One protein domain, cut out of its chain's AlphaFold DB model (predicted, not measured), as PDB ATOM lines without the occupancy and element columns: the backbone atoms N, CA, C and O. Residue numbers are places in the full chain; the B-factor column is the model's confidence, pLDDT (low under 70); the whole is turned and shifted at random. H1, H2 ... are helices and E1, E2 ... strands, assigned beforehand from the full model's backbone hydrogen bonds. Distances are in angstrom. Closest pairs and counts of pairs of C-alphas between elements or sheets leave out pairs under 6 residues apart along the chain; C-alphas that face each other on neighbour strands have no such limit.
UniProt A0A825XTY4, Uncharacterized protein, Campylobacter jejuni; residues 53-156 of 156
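What this domain is: This is residues 53 to 156 of the 156 residues of an uncharacterized protein of Campylobacter jejuni (UniProt A0A825XTY4). A long two-stranded hairpin, E1 and E2, has H1 and H3 packed on it, H2 packed on H3, and residues 122 to 143 as a looped head at one end; residues 85 to 92 stick out. The 104 printed residues, with three named helices, then two antiparallel strands, are mixed in class, under half in named elements. The whole is only just compact, close to loose: radius of gyration of the C-alphas 15.5 A, spans 50 by 38 by 23 A.

Where its parts are: Find C-alpha 113 at (102.511, 190.774, 119.679); E1 runs 26.3 A to residue 121. E2, residues 144 to 152, runs 24.8 A to C-alpha 152 at (102.206, 188.949, 123.824). H1 is residues 53 to 60, 8.3 A; H2 72 to 81, 14.0 A; H3 98 to 108, 15.4 A.

How they stand to each other: In the hairpin E1 and E2, look at N 116 and O 149, 2.9 A apart, within hydrogen-bond range. The closest C-alphas of H3 and E2 are Asn 99 and Val 150, 6.0 A; of H1 and E2, Phe 54 and Ile 146, 6.6 A. H2 touches H3, closest C-alphas Ala 80 and Lys 104, 4.4 A. Every O i to N i+4 pair is within range in H2 and H3, 2 of 4 in H1.

The domain as a whole: The printed part has no cut. Links H1 to H2, H2 to H3 and E1 to E2 are long. Residues 86 to 92 and 154 to 156 have pLDDT under 70.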
ATOM      1  N   PHE A  53     103.972 213.001 118.478       97.44
ATOM      2  CA  PHE A  53     103.831 211.548 118.566       97.44
ATOM      3  C   PHE A  53     103.579 211.058 120.002       97.44
ATOM      4  O   PHE A  53     102.651 210.287 120.245       97.44
ATOM      5  N   PHE A  54     104.372 211.529 120.968       96.69
ATOM      6  CA  PHE A  54     104.322 211.062 122.357       96.69
ATOM      7  C   PHE A  54     103.027 211.438 123.083       96.69
ATOM      8  O   PHE A  54     102.681 210.784 124.065       96.69
ATOM      9  N   ASP A  55     102.295 212.435 122.583       96.81
ATOM     10  CA  ASP A  55     101.037 212.894 123.172       96.81
ATOM     11  C   ASP A  55      99.821 212.131 122.630       96.81
ATOM     12  O   ASP A  55      98.746 212.190 123.233       96.81
ATOM     13  N   ILE A  56      99.961 211.424 121.500       97.44
ATOM     14  CA  ILE A  56      98.846 210.751 120.812       97.44
ATOM     15  C   ILE A  56      99.135 209.307 120.379       97.44
ATOM     16  O   ILE A  56      98.278 208.697 119.751       97.44
ATOM     17  N   CYS A  57     100.300 208.729 120.685       97.38
ATOM     18  CA  CYS A  57     100.694 207.402 120.182       97.38
ATOM     19  C   CYS A  57      99.722 206.255 120.526       97.38
ATOM     20  O   CYS A  57      99.562 205.329 119.731       97.38
ATOM     21  N   ASP A  58      99.019 206.333 121.654       97.25
ATOM     22  CA  ASP A  58      97.940 205.405 122.018       97.25
ATOM     23  C   ASP A  58      96.678 205.589 121.155       97.25
ATOM     24  O   ASP A  58      95.988 204.622 120.831       97.25
ATOM     25  N   LEU A  59      96.382 206.824 120.735       97.50
ATOM     26  CA  LEU A  59      95.335 207.131 119.762       97.50
ATOM     27  C   LEU A  59      95.740 206.608 118.378       97.50
ATOM     28  O   LEU A  59      94.973 205.873 117.765       97.50
ATOM     29  N   LEU A  60      96.976 206.887 117.944       96.81
ATOM     30  CA  LEU A  60      97.538 206.424 116.665       96.81
ATOM     31  C   LEU A  60      97.489 204.903 116.509       96.81
ATOM     32  O   LEU A  60      97.348 204.386 115.399       96.81
ATOM     33  N   TYR A  61      97.620 204.167 117.614       95.88
ATOM     34  CA  TYR A  61      97.556 202.709 117.601       95.88
ATOM     35  C   TYR A  61      96.209 202.187 117.085       95.88
ATOM     36  O   TYR A  61      96.169 201.127 116.461       95.88
ATOM     37  N   ARG A  62      95.133 202.957 117.293       91.56
ATOM     38  CA  ARG A  62      93.762 202.636 116.873       91.56
ATOM     39  C   ARG A  62      93.423 203.104 115.457       91.56
ATOM     40  O   ARG A  62      92.431 202.643 114.904       91.56
ATOM     41  N   GLU A  63      94.233 203.982 114.869       91.56
ATOM     42  CA  GLU A  63      94.035 204.446 113.492       91.56
ATOM     43  C   GLU A  63      94.304 203.334 112.482       91.56
ATOM     44  O   GLU A  63      95.118 202.454 112.738       91.56
ATOM     45  N   ASN A  64      93.696 203.384 111.300       84.88
ATOM     46  CA  ASN A  64      93.981 202.403 110.245       84.88
ATOM     47  C   ASN A  64      95.083 202.868 109.286       84.88
ATOM     48  O   ASN A  64      95.819 202.043 108.749       84.88
ATOM     49  N   GLU A  65      95.232 204.179 109.113       91.12
ATOM     50  CA  GLU A  65      96.100 204.766 108.097       91.12
ATOM     51  C   GLU A  65      97.405 205.306 108.689       91.12
ATOM     52  O   GLU A  65      97.456 205.779 109.826       91.12
ATOM     53  N   ALA A  66      98.477 205.213 107.902       93.81
ATOM     54  CA  ALA A  66      99.781 205.763 108.237       93.81
ATOM     55  C   ALA A  66      99.945 207.160 107.617       93.81
ATOM     56  O   ALA A  66      99.598 207.372 106.457       93.81
ATOM     57  N   PHE A  67     100.503 208.101 108.374       94.69
ATOM     58  CA  PHE A  67     100.692 209.496 107.966       94.69
ATOM     59  C   PHE A  67     101.927 210.109 108.641       94.69
ATOM     60  O   PHE A  67     102.505 209.493 109.538       94.69
ATOM     61  N   ASN A  68     102.333 211.315 108.224       95.31
ATOM     62  CA  ASN A  68     103.482 212.042 108.791       95.31
ATOM     63  C   ASN A  68     104.779 211.194 108.805       95.31
ATOM     64  O   ASN A  68     105.503 211.140 109.796       95.31
ATOM     65  N   LEU A  69     105.043 210.465 107.713       93.69
ATOM     66  CA  LEU A  69     106.154 209.506 107.596       93.69
ATOM     67  C   LEU A  69     107.534 210.176 107.468       93.69
ATOM     68  O   LEU A  69     108.562 209.514 107.590       93.69
ATOM     69  N   GLU A  70     107.561 211.482 107.235       93.06
ATOM     70  CA  GLU A  70     108.729 212.349 107.353       93.06
ATOM     71  C   GLU A  70     109.215 212.471 108.804       93.06
ATOM     72  O   GLU A  70     110.399 212.720 109.045       93.06
ATOM     73  N   ASN A  71     108.325 212.262 109.781       94.88
ATOM     74  CA  ASN A  71     108.683 212.205 111.186       94.88
ATOM     75  C   ASN A  71     109.131 210.787 111.564       94.88
ATOM     76  O   ASN A  71     108.393 209.812 111.413       94.88
ATOM     77  N   GLN A  72     110.341 210.681 112.114       94.38
ATOM     78  CA  GLN A  72     110.957 209.397 112.443       94.38
ATOM     79  C   GLN A  72     110.149 208.568 113.456       94.38
ATOM     80  O   GLN A  72     110.115 207.346 113.325       94.38
ATOM     81  N   ASP A  73     109.494 209.192 114.439       96.69
ATOM     82  CA  ASP A  73     108.723 208.464 115.454       96.69
ATOM     83  C   ASP A  73     107.457 207.845 114.843       96.69
ATOM     84  O   ASP A  73     107.162 206.672 115.077       96.69
ATOM     85  N   PHE A  74     106.757 208.594 113.984       96.69
ATOM     86  CA  PHE A  74     105.604 208.095 113.225       96.69
ATOM     87  C   PHE A  74     106.018 207.000 112.238       96.69
ATOM     88  O   PHE A  74     105.367 205.957 112.159       96.69
ATOM     89  N   LEU A  75     107.131 207.200 111.526       94.75
ATOM     90  CA  LEU A  75     107.687 206.214 110.604       94.75
ATOM     91  C   LEU A  75     108.019 204.897 111.315       94.75
ATOM     92  O   LEU A  75     107.597 203.834 110.860       94.75
ATOM     93  N   GLU A  76     108.761 204.950 112.427       95.69
ATOM     94  CA  GLU A  76     109.100 203.761 113.218       95.69
ATOM     95  C   GLU A  76     107.854 203.067 113.760       95.69
ATOM     96  O   GLU A  76     107.749 201.843 113.662       95.69
ATOM     97  N   PHE A  77     106.897 203.837 114.276       96.69
ATOM     98  CA  PHE A  77     105.647 203.313 114.804       96.69
ATOM     99  C   PHE A  77     104.843 202.571 113.733       96.69
ATOM    100  O   PHE A  77     104.545 201.387 113.891       96.69
ATOM    101  N   PHE A  78     104.539 203.216 112.605       95.69
ATOM    102  CA  PHE A  78     103.743 202.597 111.545       95.69
ATOM    103  C   PHE A  78     104.462 201.431 110.867       95.69
ATOM    104  O   PHE A  78     103.815 200.440 110.510       95.69
ATOM    105  N   TYR A  79     105.790 201.497 110.749       93.81
ATOM    106  CA  TYR A  79     106.584 200.383 110.242       93.81
ATOM    107  C   TYR A  79     106.553 199.183 111.193       93.81
ATOM    108  O   TYR A  79     106.323 198.056 110.750       93.81
ATOM    109  N   ALA A  80     106.701 199.408 112.502       94.50
ATOM    110  CA  ALA A  80     106.597 198.346 113.500       94.50
ATOM    111  C   ALA A  80     105.199 197.728 113.576       94.50
ATOM    112  O   ALA A  80     105.063 196.537 113.854       94.50
ATOM    113  N   LEU A  81     104.153 198.506 113.288       93.44
ATOM    114  CA  LEU A  81     102.793 197.987 113.189       93.44
ATOM    115  C   LEU A  81     102.532 197.164 111.926       93.44
ATOM    116  O   LEU A  81     101.523 196.463 111.898       93.44
ATOM    117  N   GLY A  82     103.418 197.225 110.927       90.81
ATOM    118  CA  GLY A  82     103.228 196.589 109.624       90.81
ATOM    119  C   GLY A  82     102.266 197.344 108.702       90.81
ATOM    120  O   GLY A  82     101.839 196.788 107.698       90.81
ATOM    121  N   LYS A  83     101.921 198.599 109.022       91.62
ATOM    122  CA  LYS A  83     101.014 199.432 108.206       91.62
ATOM    123  C   LYS A  83     101.693 200.021 106.971       91.62
ATOM    124  O   LYS A  83     101.019 200.475 106.055       91.62
ATOM    125  N   ILE A  84     103.020 200.013 106.951       90.81
ATOM    126  CA  ILE A  84     103.830 200.396 105.799       90.81
ATOM    127  C   ILE A  84     104.883 199.319 105.552       90.81
ATOM    128  O   ILE A  84     105.485 198.790 106.489       90.81
ATOM    129  N   SER A  85     105.121 198.999 104.285       83.00
ATOM    130  CA  SER A  85     106.229 198.156 103.844       83.00
ATOM    131  C   SER A  85     107.362 199.045 103.348       83.00
ATOM    132  O   SER A  85     107.138 199.914 102.504       83.00
ATOM    133  N   LYS A  86     108.593 198.806 103.798       68.00
ATOM    134  CA  LYS A  86     109.761 199.352 103.104       68.00
ATOM    135  C   LYS A  86     110.098 198.408 101.959       68.00
ATOM    136  O   LYS A  86     110.774 197.415 102.177       68.00
ATOM    137  N   HIS A  87     109.579 198.697 100.770       52.41
ATOM    138  CA  HIS A  87     109.869 197.921  99.560       52.41
ATOM    139  C   HIS A  87     111.129 198.389  98.811       52.41
ATOM    140  O   HIS A  87     111.324 197.987  97.673       52.41
ATOM    141  N   ASP A  88     112.003 199.182  99.442       46.22
ATOM    142  CA  ASP A  88     113.274 199.592  98.838       46.22
ATOM    143  C   ASP A  88     114.474 199.092  99.650       46.22
ATOM    144  O   ASP A  88     114.868 199.659 100.674       46.22
ATOM    145  N   ASP A  89     115.066 198.019  99.130       43.78
ATOM    146  CA  ASP A  89     116.229 197.256  99.593       43.78
ATOM    147  C   ASP A  89     117.568 198.026  99.607       43.78
ATOM    148  O   ASP A  89     118.633 197.428  99.466       43.78
ATOM    149  N   THR A  90     117.590 199.351  99.773       43.00
ATOM    150  CA  THR A  90     118.856 200.109  99.641       43.00
ATOM    151  C   THR A  90     119.331 200.856 100.876       43.00
ATOM    152  O   THR A  90     120.479 201.288 100.892       43.00
ATOM    153  N   HIS A  91     118.551 200.927 101.957       48.34
ATOM    154  CA  HIS A  91     119.046 201.443 103.238       48.34
ATOM    155  C   HIS A  91     118.460 200.639 104.399       48.34
ATOM    156  O   HIS A  91     117.247 200.636 104.612       48.34
ATOM    157  N   GLN A  92     119.325 199.967 105.170       64.50
ATOM    158  CA  GLN A  92     118.939 199.288 106.408       64.50
ATOM    159  C   GLN A  92     118.215 200.285 107.315       64.50
ATOM    160  O   GLN A  92     118.818 201.218 107.845       64.50
ATOM    161  N   PHE A  93     116.905 200.119 107.479       80.75
ATOM    162  CA  PHE A  93     116.165 200.926 108.431       80.75
ATOM    163  C   PHE A  93     116.608 200.577 109.848       80.75
ATOM    164  O   PHE A  93     116.501 199.426 110.273       80.75
ATOM    165  N   VAL A  94     117.081 201.579 110.583       88.31
ATOM    166  CA  VAL A  94     117.512 201.418 111.968       88.31
ATOM    167  C   VAL A  94     116.469 202.042 112.881       88.31
ATOM    168  O   VAL A  94     116.271 203.254 112.869       88.31
ATOM    169  N   PHE A  95     115.824 201.201 113.685       92.81
ATOM    170  CA  PHE A  95     114.962 201.651 114.771       92.81
ATOM    171  C   PHE A  95     115.781 202.370 115.846       92.81
ATOM    172  O   PHE A  95     116.760 201.813 116.354       92.81
ATOM    173  N   LYS A  96     115.344 203.567 116.238       95.12
ATOM    174  CA  LYS A  96     115.789 204.247 117.459       95.12
ATOM    175  C   LYS A  96     115.032 203.729 118.679       95.12
ATOM    176  O   LYS A  96     115.604 203.650 119.764       95.12
ATOM    177  N   ASN A  97     113.769 203.348 118.510       95.69
ATOM    178  CA  ASN A  97     112.914 202.851 119.576       95.69
ATOM    179  C   ASN A  97     113.009 201.321 119.708       95.69
ATOM    180  O   ASN A  97     112.631 200.567 118.807       95.69
ATOM    181  N   SER A  98     113.491 200.844 120.856       95.88
ATOM    182  CA  SER A  98     113.656 199.411 121.127       95.88
ATOM    183  C   SER A  98     112.330 198.647 121.183       95.88
ATOM    184  O   SER A  98     112.290 197.500 120.735       95.88
ATOM    185  N   ASN A  99     111.245 199.268 121.659       96.75
ATOM    186  CA  ASN A  99     109.919 198.646 121.681       96.75
ATOM    187  C   ASN A  99     109.391 198.443 120.258       96.75
ATOM    188  O   ASN A  99     108.907 197.364 119.932       96.75
ATOM    189  N   PHE A 100     109.554 199.423 119.368       96.50
ATOM    190  CA  PHE A 100     109.134 199.281 117.966       96.50
ATOM    191  C   PHE A 100     109.978 198.255 117.212       96.50
ATOM    192  O   PHE A 100     109.428 197.423 116.488       96.50
ATOM    193  N   LYS A 101     111.293 198.226 117.463       95.69
ATOM    194  CA  LYS A 101     112.171 197.172 116.942       95.69
ATOM    195  C   LYS A 101     111.699 195.782 117.368       95.69
ATOM    196  O   LYS A 101     111.585 194.892 116.531       95.69
ATOM    197  N   MET A 102     111.432 195.601 118.662       95.69
ATOM    198  CA  MET A 102     110.980 194.324 119.213       95.69
ATOM    199  C   MET A 102     109.623 193.916 118.631       95.69
ATOM    200  O   MET A 102     109.476 192.795 118.154       95.69
ATOM    201  N   LEU A 103     108.655 194.838 118.598       96.06
ATOM    202  CA  LEU A 103     107.329 194.592 118.033       96.06
ATOM    203  C   LEU A 103     107.413 194.129 116.575       96.06
ATOM    204  O   LEU A 103     106.762 193.151 116.211       96.06
ATOM    205  N   LYS A 104     108.238 194.799 115.759       94.50
ATOM    206  CA  LYS A 104     108.443 194.439 114.352       94.50
ATOM    207  C   LYS A 104     108.999 193.025 114.209       94.50
ATOM    208  O   LYS A 104     108.431 192.233 113.467       94.50
ATOM    209  N   ILE A 105     110.058 192.694 114.956       93.50
ATOM    210  CA  ILE A 105     110.670 191.356 114.941       93.50
ATOM    211  C   ILE A 105     109.633 190.286 115.288       93.50
ATOM    212  O   ILE A 105     109.536 189.281 114.587       93.50
ATOM    213  N   LEU A 106     108.844 190.496 116.343       94.25
ATOM    214  CA  LEU A 106     107.831 189.532 116.767       94.25
ATOM    215  C   LEU A 106     106.739 189.350 115.707       94.25
ATOM    216  O   LEU A 106     106.431 188.217 115.340       94.25
ATOM    217  N   LYS A 107     106.202 190.445 115.159       91.50
ATOM    218  CA  LYS A 107     105.179 190.387 114.105       91.50
ATOM    219  C   LYS A 107     105.685 189.723 112.824       91.50
ATOM    220  O   LYS A 107     104.978 188.893 112.263       91.50
ATOM    221  N   ASP A 108     106.914 190.019 112.400       91.69
ATOM    222  CA  ASP A 108     107.529 189.403 111.213       91.69
ATOM    223  C   ASP A 108     107.753 187.894 111.389       91.69
ATOM    224  O   ASP A 108     107.764 187.146 110.415       91.69
ATOM    225  N   ASN A 109     107.871 187.431 112.636       92.88
ATOM    226  CA  ASN A 109     107.969 186.015 112.991       92.88
ATOM    227  C   ASN A 109     106.617 185.414 113.424       92.88
ATOM    228  O   ASN A 109     106.587 184.379 114.082       92.88
ATOM    229  N   SER A 110     105.496 186.038 113.041       90.44
ATOM    230  CA  SER A 110     104.129 185.545 113.284       90.44
ATOM    231  C   SER A 110     103.746 185.373 114.763       90.44
ATOM    232  O   SER A 110     102.795 184.655 115.074       90.44
ATOM    233  N   PHE A 111     104.441 186.041 115.688       91.94
ATOM    234  CA  PHE A 111     103.996 186.118 117.080       91.94
ATOM    235  C   PHE A 111     102.817 187.085 117.197       91.94
ATOM    236  O   PHE A 111     102.804 188.152 116.575       91.94
ATOM    237  N   ASN A 112     101.850 186.749 118.053       90.56
ATOM    238  CA  ASN A 112     100.727 187.629 118.358       90.56
ATOM    239  C   ASN A 112     101.160 188.750 119.318       90.56
ATOM    240  O   ASN A 112     100.776 188.762 120.478       90.56
ATOM    241  N   ALA A 113     101.997 189.680 118.860       93.19
ATOM    242  CA  ALA A 113     102.511 190.774 119.679       93.19
ATOM    243  C   ALA A 113     101.752 192.090 119.445       93.19
ATOM    244  O   ALA A 113     101.453 192.474 118.308       93.19
ATOM    245  N   GLY A 114     101.491 192.814 120.531       94.69
ATOM    246  CA  GLY A 114     100.859 194.128 120.540       94.69
ATOM    247  C   GLY A 114     101.628 195.142 121.381       94.69
ATOM    248  O   GLY A 114     102.612 194.812 122.044       94.69
ATOM    249  N   LEU A 115     101.162 196.390 121.340       95.25
ATOM    250  CA  LEU A 115     101.543 197.406 122.314       95.25
ATOM    251  C   LEU A 115     100.475 197.485 123.398       95.25
ATOM    252  O   LEU A 115      99.288 197.617 123.096       95.25
ATOM    253  N   GLU A 116     100.913 197.444 124.647       94.81
ATOM    254  CA  GLU A 116     100.097 197.820 125.792       94.81
ATOM    255  C   GLU A 116     100.510 199.216 126.257       94.81
ATOM    256  O   GLU A 116     101.698 199.542 126.268       94.81
ATOM    257  N   PHE A 117      99.528 200.033 126.633       95.62
ATOM    258  CA  PHE A 117      99.735 201.414 127.048       95.62
ATOM    259  C   PHE A 117      99.451 201.590 128.540       95.62
ATOM    260  O   PHE A 117      98.466 201.074 129.063       95.62
ATOM    261  N   SER A 118     100.295 202.368 129.214       96.56
ATOM    262  CA  SER A 118     100.063 202.858 130.574       96.56
ATOM    263  C   SER A 118     100.378 204.348 130.667       96.56
ATOM    264  O   SER A 118     101.109 204.904 129.845       96.56
ATOM    265  N   TYR A 119      99.808 205.025 131.662       98.31
ATOM    266  CA  TYR A 119      99.811 206.486 131.718       98.31
ATOM    267  C   TYR A 119     100.413 206.959 133.032       98.31
ATOM    268  O   TYR A 119      99.851 206.720 134.095       98.31
ATOM    269  N   ARG A 120     101.562 207.636 132.989       98.12
ATOM    270  CA  ARG A 120     102.284 208.059 134.197       98.12
ATOM    271  C   ARG A 120     102.316 209.571 134.331       98.12
ATOM    272  O   ARG A 120     102.754 210.258 133.415       98.12
ATOM    273  N   CYS A 121     101.966 210.089 135.502       98.44
ATOM    274  CA  CYS A 121     102.123 211.511 135.796       98.44
ATOM    275  C   CYS A 121     103.610 211.879 135.919       98.44
ATOM    276  O   CYS A 121     104.366 211.237 136.653       98.44
ATOM    277  N   SER A 122     104.047 212.924 135.218       97.75
ATOM    278  CA  SER A 122     105.410 213.449 135.297       97.75
ATOM    279  C   SER A 122     105.734 214.058 136.655       97.75
ATOM    280  O   SER A 122     106.902 214.013 137.034       97.75
ATOM    281  N   GLU A 123     104.732 214.531 137.394       98.12
ATOM    282  CA  GLU A 123     104.906 215.213 138.678       98.12
ATOM    283  C   GLU A 123     104.902 214.214 139.833       98.12
ATOM    284  O   GLU A 123     105.950 213.909 140.398       98.12
ATOM    285  N   CYS A 124     103.750 213.604 140.129       97.94
ATOM    286  CA  CYS A 124     103.608 212.706 141.279       97.94
ATOM    287  C   CYS A 124     104.000 211.244 141.009       97.94
ATOM    288  O   CYS A 124     103.910 210.414 141.907       97.94
ATOM    289  N   LYS A 125     104.408 210.905 139.777       97.81
ATOM    290  CA  LYS A 125     104.841 209.559 139.338       97.81
ATOM    291  C   LYS A 125     103.788 208.450 139.413       97.81
ATOM    292  O   LYS A 125     104.099 207.324 139.029       97.81
ATOM    293  N   ASN A 126     102.559 208.754 139.830       97.50
ATOM    294  CA  ASN A 126     101.465 207.788 139.825       97.50
ATOM    295  C   ASN A 126     101.168 207.295 138.406       97.50
ATOM    296  O   ASN A 126     101.174 208.079 137.450       97.50
ATOM    297  N   VAL A 127     100.902 205.993 138.295       97.06
ATOM    298  CA  VAL A 127     100.515 205.318 137.054       97.06
ATOM    299  C   VAL A 127      99.010 205.075 137.081       97.06
ATOM    300  O   VAL A 127      98.470 204.615 138.083       97.06
ATOM    301  N   MET A 128      98.344 205.408 135.983       93.94
ATOM    302  CA  MET A 128      96.908 205.291 135.781       93.94
ATOM    303  C   MET A 128      96.622 204.291 134.652       93.94
ATOM    304  O   MET A 128      97.404 204.208 133.698       93.94
ATOM    305  N   PRO A 129      95.495 203.559 134.725       89.81
ATOM    306  CA  PRO A 129      95.093 202.622 133.678       89.81
ATOM    307  C   PRO A 129      94.527 203.319 132.430       89.81
ATOM    308  O   PRO A 129      94.394 202.686 131.390       89.81
ATOM    309  N   LEU A 130      94.183 204.608 132.523       94.31
ATOM    310  CA  LEU A 130      93.600 205.404 131.442       94.31
ATOM    311  C   LEU A 130      94.331 206.741 131.302       94.31
ATOM    312  O   LEU A 130      94.866 207.268 132.283       94.31
ATOM    313  N   PHE A 131      94.318 207.293 130.086       97.19
ATOM    314  CA  PHE A 131      94.837 208.632 129.824       97.19
ATOM    315  C   PHE A 131      94.109 209.670 130.684       97.19
ATOM    316  O   PHE A 131      92.907 209.569 130.926       97.19
ATOM    317  N   PHE A 132      94.833 210.710 131.093       96.88
ATOM    318  CA  PHE A 132      94.276 211.818 131.850       96.88
ATOM    319  C   PHE A 132      94.841 213.159 131.370       96.88
ATOM    320  O   PHE A 132      96.042 213.307 131.153       96.88
ATOM    321  N   TYR A 133      93.971 214.160 131.236       96.44
ATOM    322  CA  TYR A 133      94.385 215.536 130.937       96.44
ATOM    323  C   TYR A 133      94.892 216.279 132.180       96.44
ATOM    324  O   TYR A 133      95.810 217.092 132.089       96.44
ATOM    325  N   HIS A 134      94.316 215.962 133.339       94.88
ATOM    326  CA  HIS A 134      94.759 216.405 134.657       94.88
ATOM    327  C   HIS A 134      94.998 215.177 135.528       94.88
ATOM    328  O   HIS A 134      94.241 214.209 135.459       94.88
ATOM    329  N   CYS A 135      96.060 215.176 136.327       97.06
ATOM    330  CA  CYS A 135      96.341 214.038 137.190       97.06
ATOM    331  C   CYS A 135      95.285 213.955 138.305       97.06
ATOM    332  O   CYS A 135      95.167 214.904 139.073       97.06
ATOM    333  N   PRO A 136      94.570 212.831 138.491       95.38
ATOM    334  CA  PRO A 136      93.576 212.721 139.563       95.38
ATOM    335  C   PRO A 136      94.197 212.665 140.969       95.38
ATOM    336  O   PRO A 136      93.472 212.753 141.955       95.38
ATOM    337  N   VAL A 137      95.523 212.500 141.076       97.12
ATOM    338  CA  VAL A 137      96.230 212.410 142.365       97.12
ATOM    339  C   VAL A 137      96.806 213.753 142.804       97.12
ATOM    340  O   VAL A 137      96.655 214.131 143.960       97.12
ATOM    341  N   CYS A 138      97.485 214.470 141.903       97.38
ATOM    342  CA  CYS A 138      98.120 215.753 142.226       97.38
ATOM    343  C   CYS A 138      97.474 216.960 141.540       97.38
ATOM    344  O   CYS A 138      97.961 218.066 141.712       97.38
ATOM    345  N   TYR A 139      96.406 216.757 140.765       94.94
ATOM    346  CA  TYR A 139      95.620 217.786 140.068       94.94
ATOM    347  C   TYR A 139      96.357 218.601 138.992       94.94
ATOM    348  O   TYR A 139      95.730 219.398 138.301       94.94
ATOM    349  N   GLU A 140      97.646 218.341 138.770       96.56
ATOM    350  CA  GLU A 140      98.447 218.994 137.731       96.56
ATOM    351  C   GLU A 140      98.011 218.602 136.309       96.56
ATOM    352  O   GLU A 140      97.830 217.416 135.992       96.56
ATOM    353  N   PHE A 141      97.897 219.600 135.433       95.75
ATOM    354  CA  PHE A 141      97.508 219.448 134.029       95.75
ATOM    355  C   PHE A 141      98.692 219.147 133.118       95.75
ATOM    356  O   PHE A 141      99.816 219.572 133.363       95.75
ATOM    357  N   ASN A 142      98.424 218.465 132.002       95.31
ATOM    358  CA  ASN A 142      99.418 218.209 130.955       95.31
ATOM    359  C   ASN A 142     100.675 217.466 131.458       95.31
ATOM    360  O   ASN A 142     101.787 217.686 130.983       95.31
ATOM    361  N   THR A 143     100.493 216.584 132.441       96.56
ATOM    362  CA  THR A 143     101.577 215.814 133.071       96.56
ATOM    363  C   THR A 143     101.582 214.346 132.654       96.56
ATOM    364  O   THR A 143     102.460 213.585 133.058       96.56
ATOM    365  N   CYS A 144     100.595 213.908 131.873       97.75
ATOM    366  CA  CYS A 144     100.476 212.522 131.447       97.75
ATOM    367  C   CYS A 144     101.572 212.164 130.438       97.75
ATOM    368  O   CYS A 144     101.627 212.716 129.344       97.75
ATOM    369  N   LYS A 145     102.426 211.206 130.796       97.81
ATOM    370  CA  LYS A 145     103.354 210.546 129.877       97.81
ATOM    371  C   LYS A 145     102.782 209.196 129.482       97.81
ATOM    372  O   LYS A 145     102.540 208.358 130.355       97.81
ATOM    373  N   ILE A 146     102.623 208.985 128.182       98.06
ATOM    374  CA  ILE A 146     102.198 207.707 127.619       98.06
ATOM    375  C   ILE A 146     103.411 206.782 127.563       98.06
ATOM    376  O   ILE A 146     104.435 207.102 126.957       98.06
ATOM    377  N   ILE A 147     103.301 205.647 128.234       96.88
ATOM    378  CA  ILE A 147     104.278 204.568 128.220       96.88
ATOM    379  C   ILE A 147     103.669 203.452 127.383       96.88
ATOM    380  O   ILE A 147     102.493 203.135 127.546       96.88
ATOM    381  N   TYR A 148     104.461 202.860 126.499       95.88
ATOM    382  CA  TYR A 148     104.057 201.703 125.716       95.88
ATOM    383  C   TYR A 148     105.116 200.616 125.805       95.88
ATOM    384  O   TYR A 148     106.313 200.894 125.704       95.88
ATOM    385  N   GLU A 149     104.665 199.382 125.973       95.50
ATOM    386  CA  GLU A 149     105.510 198.197 126.083       95.50
ATOM    387  C   GLU A 149     105.003 197.109 125.140       95.50
ATOM    388  O   GLU A 149     103.813 197.034 124.826       95.50
ATOM    389  N   VAL A 150     105.920 196.271 124.657       96.06
ATOM    390  CA  VAL A 150     105.559 195.135 123.806       96.06
ATOM    391  C   VAL A 150     105.062 194.000 124.687       96.06
ATOM    392  O   VAL A 150     105.786 193.544 125.571       96.06
ATOM    393  N   LYS A 151     103.854 193.511 124.415       92.44
ATOM    394  CA  LYS A 151     103.284 192.339 125.083       92.44
ATOM    395  C   LYS A 151     102.854 191.282 124.082       92.44
ATOM    396  O   LYS A 151     102.501 191.590 122.945       92.44
ATOM    397  N   ASN A 152     102.876 190.029 124.529       83.56
ATOM    398  CA  ASN A 152     102.206 188.949 123.824       83.56
ATOM    399  C   ASN A 152     100.702 189.088 124.091       83.56
ATOM    400  O   ASN A 152     100.275 189.119 125.245       83.56
ATOM    401  N   ASN A 153      99.904 189.183 123.037       75.94
ATOM    402  CA  ASN A 153      98.452 189.131 123.106       75.94
ATOM    403  C   ASN A 153      98.048 187.655 123.248       75.94
ATOM    404  O   ASN A 153      97.453 187.062 122.350       75.94
ATOM    405  N   GLU A 154      98.421 187.016 124.352       58.06
ATOM    406  CA  GLU A 154      97.854 185.716 124.702       58.06
ATOM    407  C   GLU A 154      96.410 185.950 125.153       58.06
ATOM    408  O   GLU A 154      96.119 186.164 126.326       58.06
ATOM    409  N   THR A 155      95.489 185.984 124.193       52.41
ATOM    410  CA  THR A 155      94.077 185.722 124.465       52.41
ATOM    411  C   THR A 155      93.953 184.264 124.886       52.41
ATOM    412  O   THR A 155      94.169 183.372 124.062       52.41
ATOM    413  N   HIS A 156      93.637 184.038 126.161       36.88
ATOM    414  CA  HIS A 156      92.926 182.831 126.580       36.88
ATOM    415  C   HIS A 156      91.515 182.816 125.986       36.88
ATOM    416  O   HIS A 156      90.919 183.913 125.866       36.88
TER     417      HIS A 156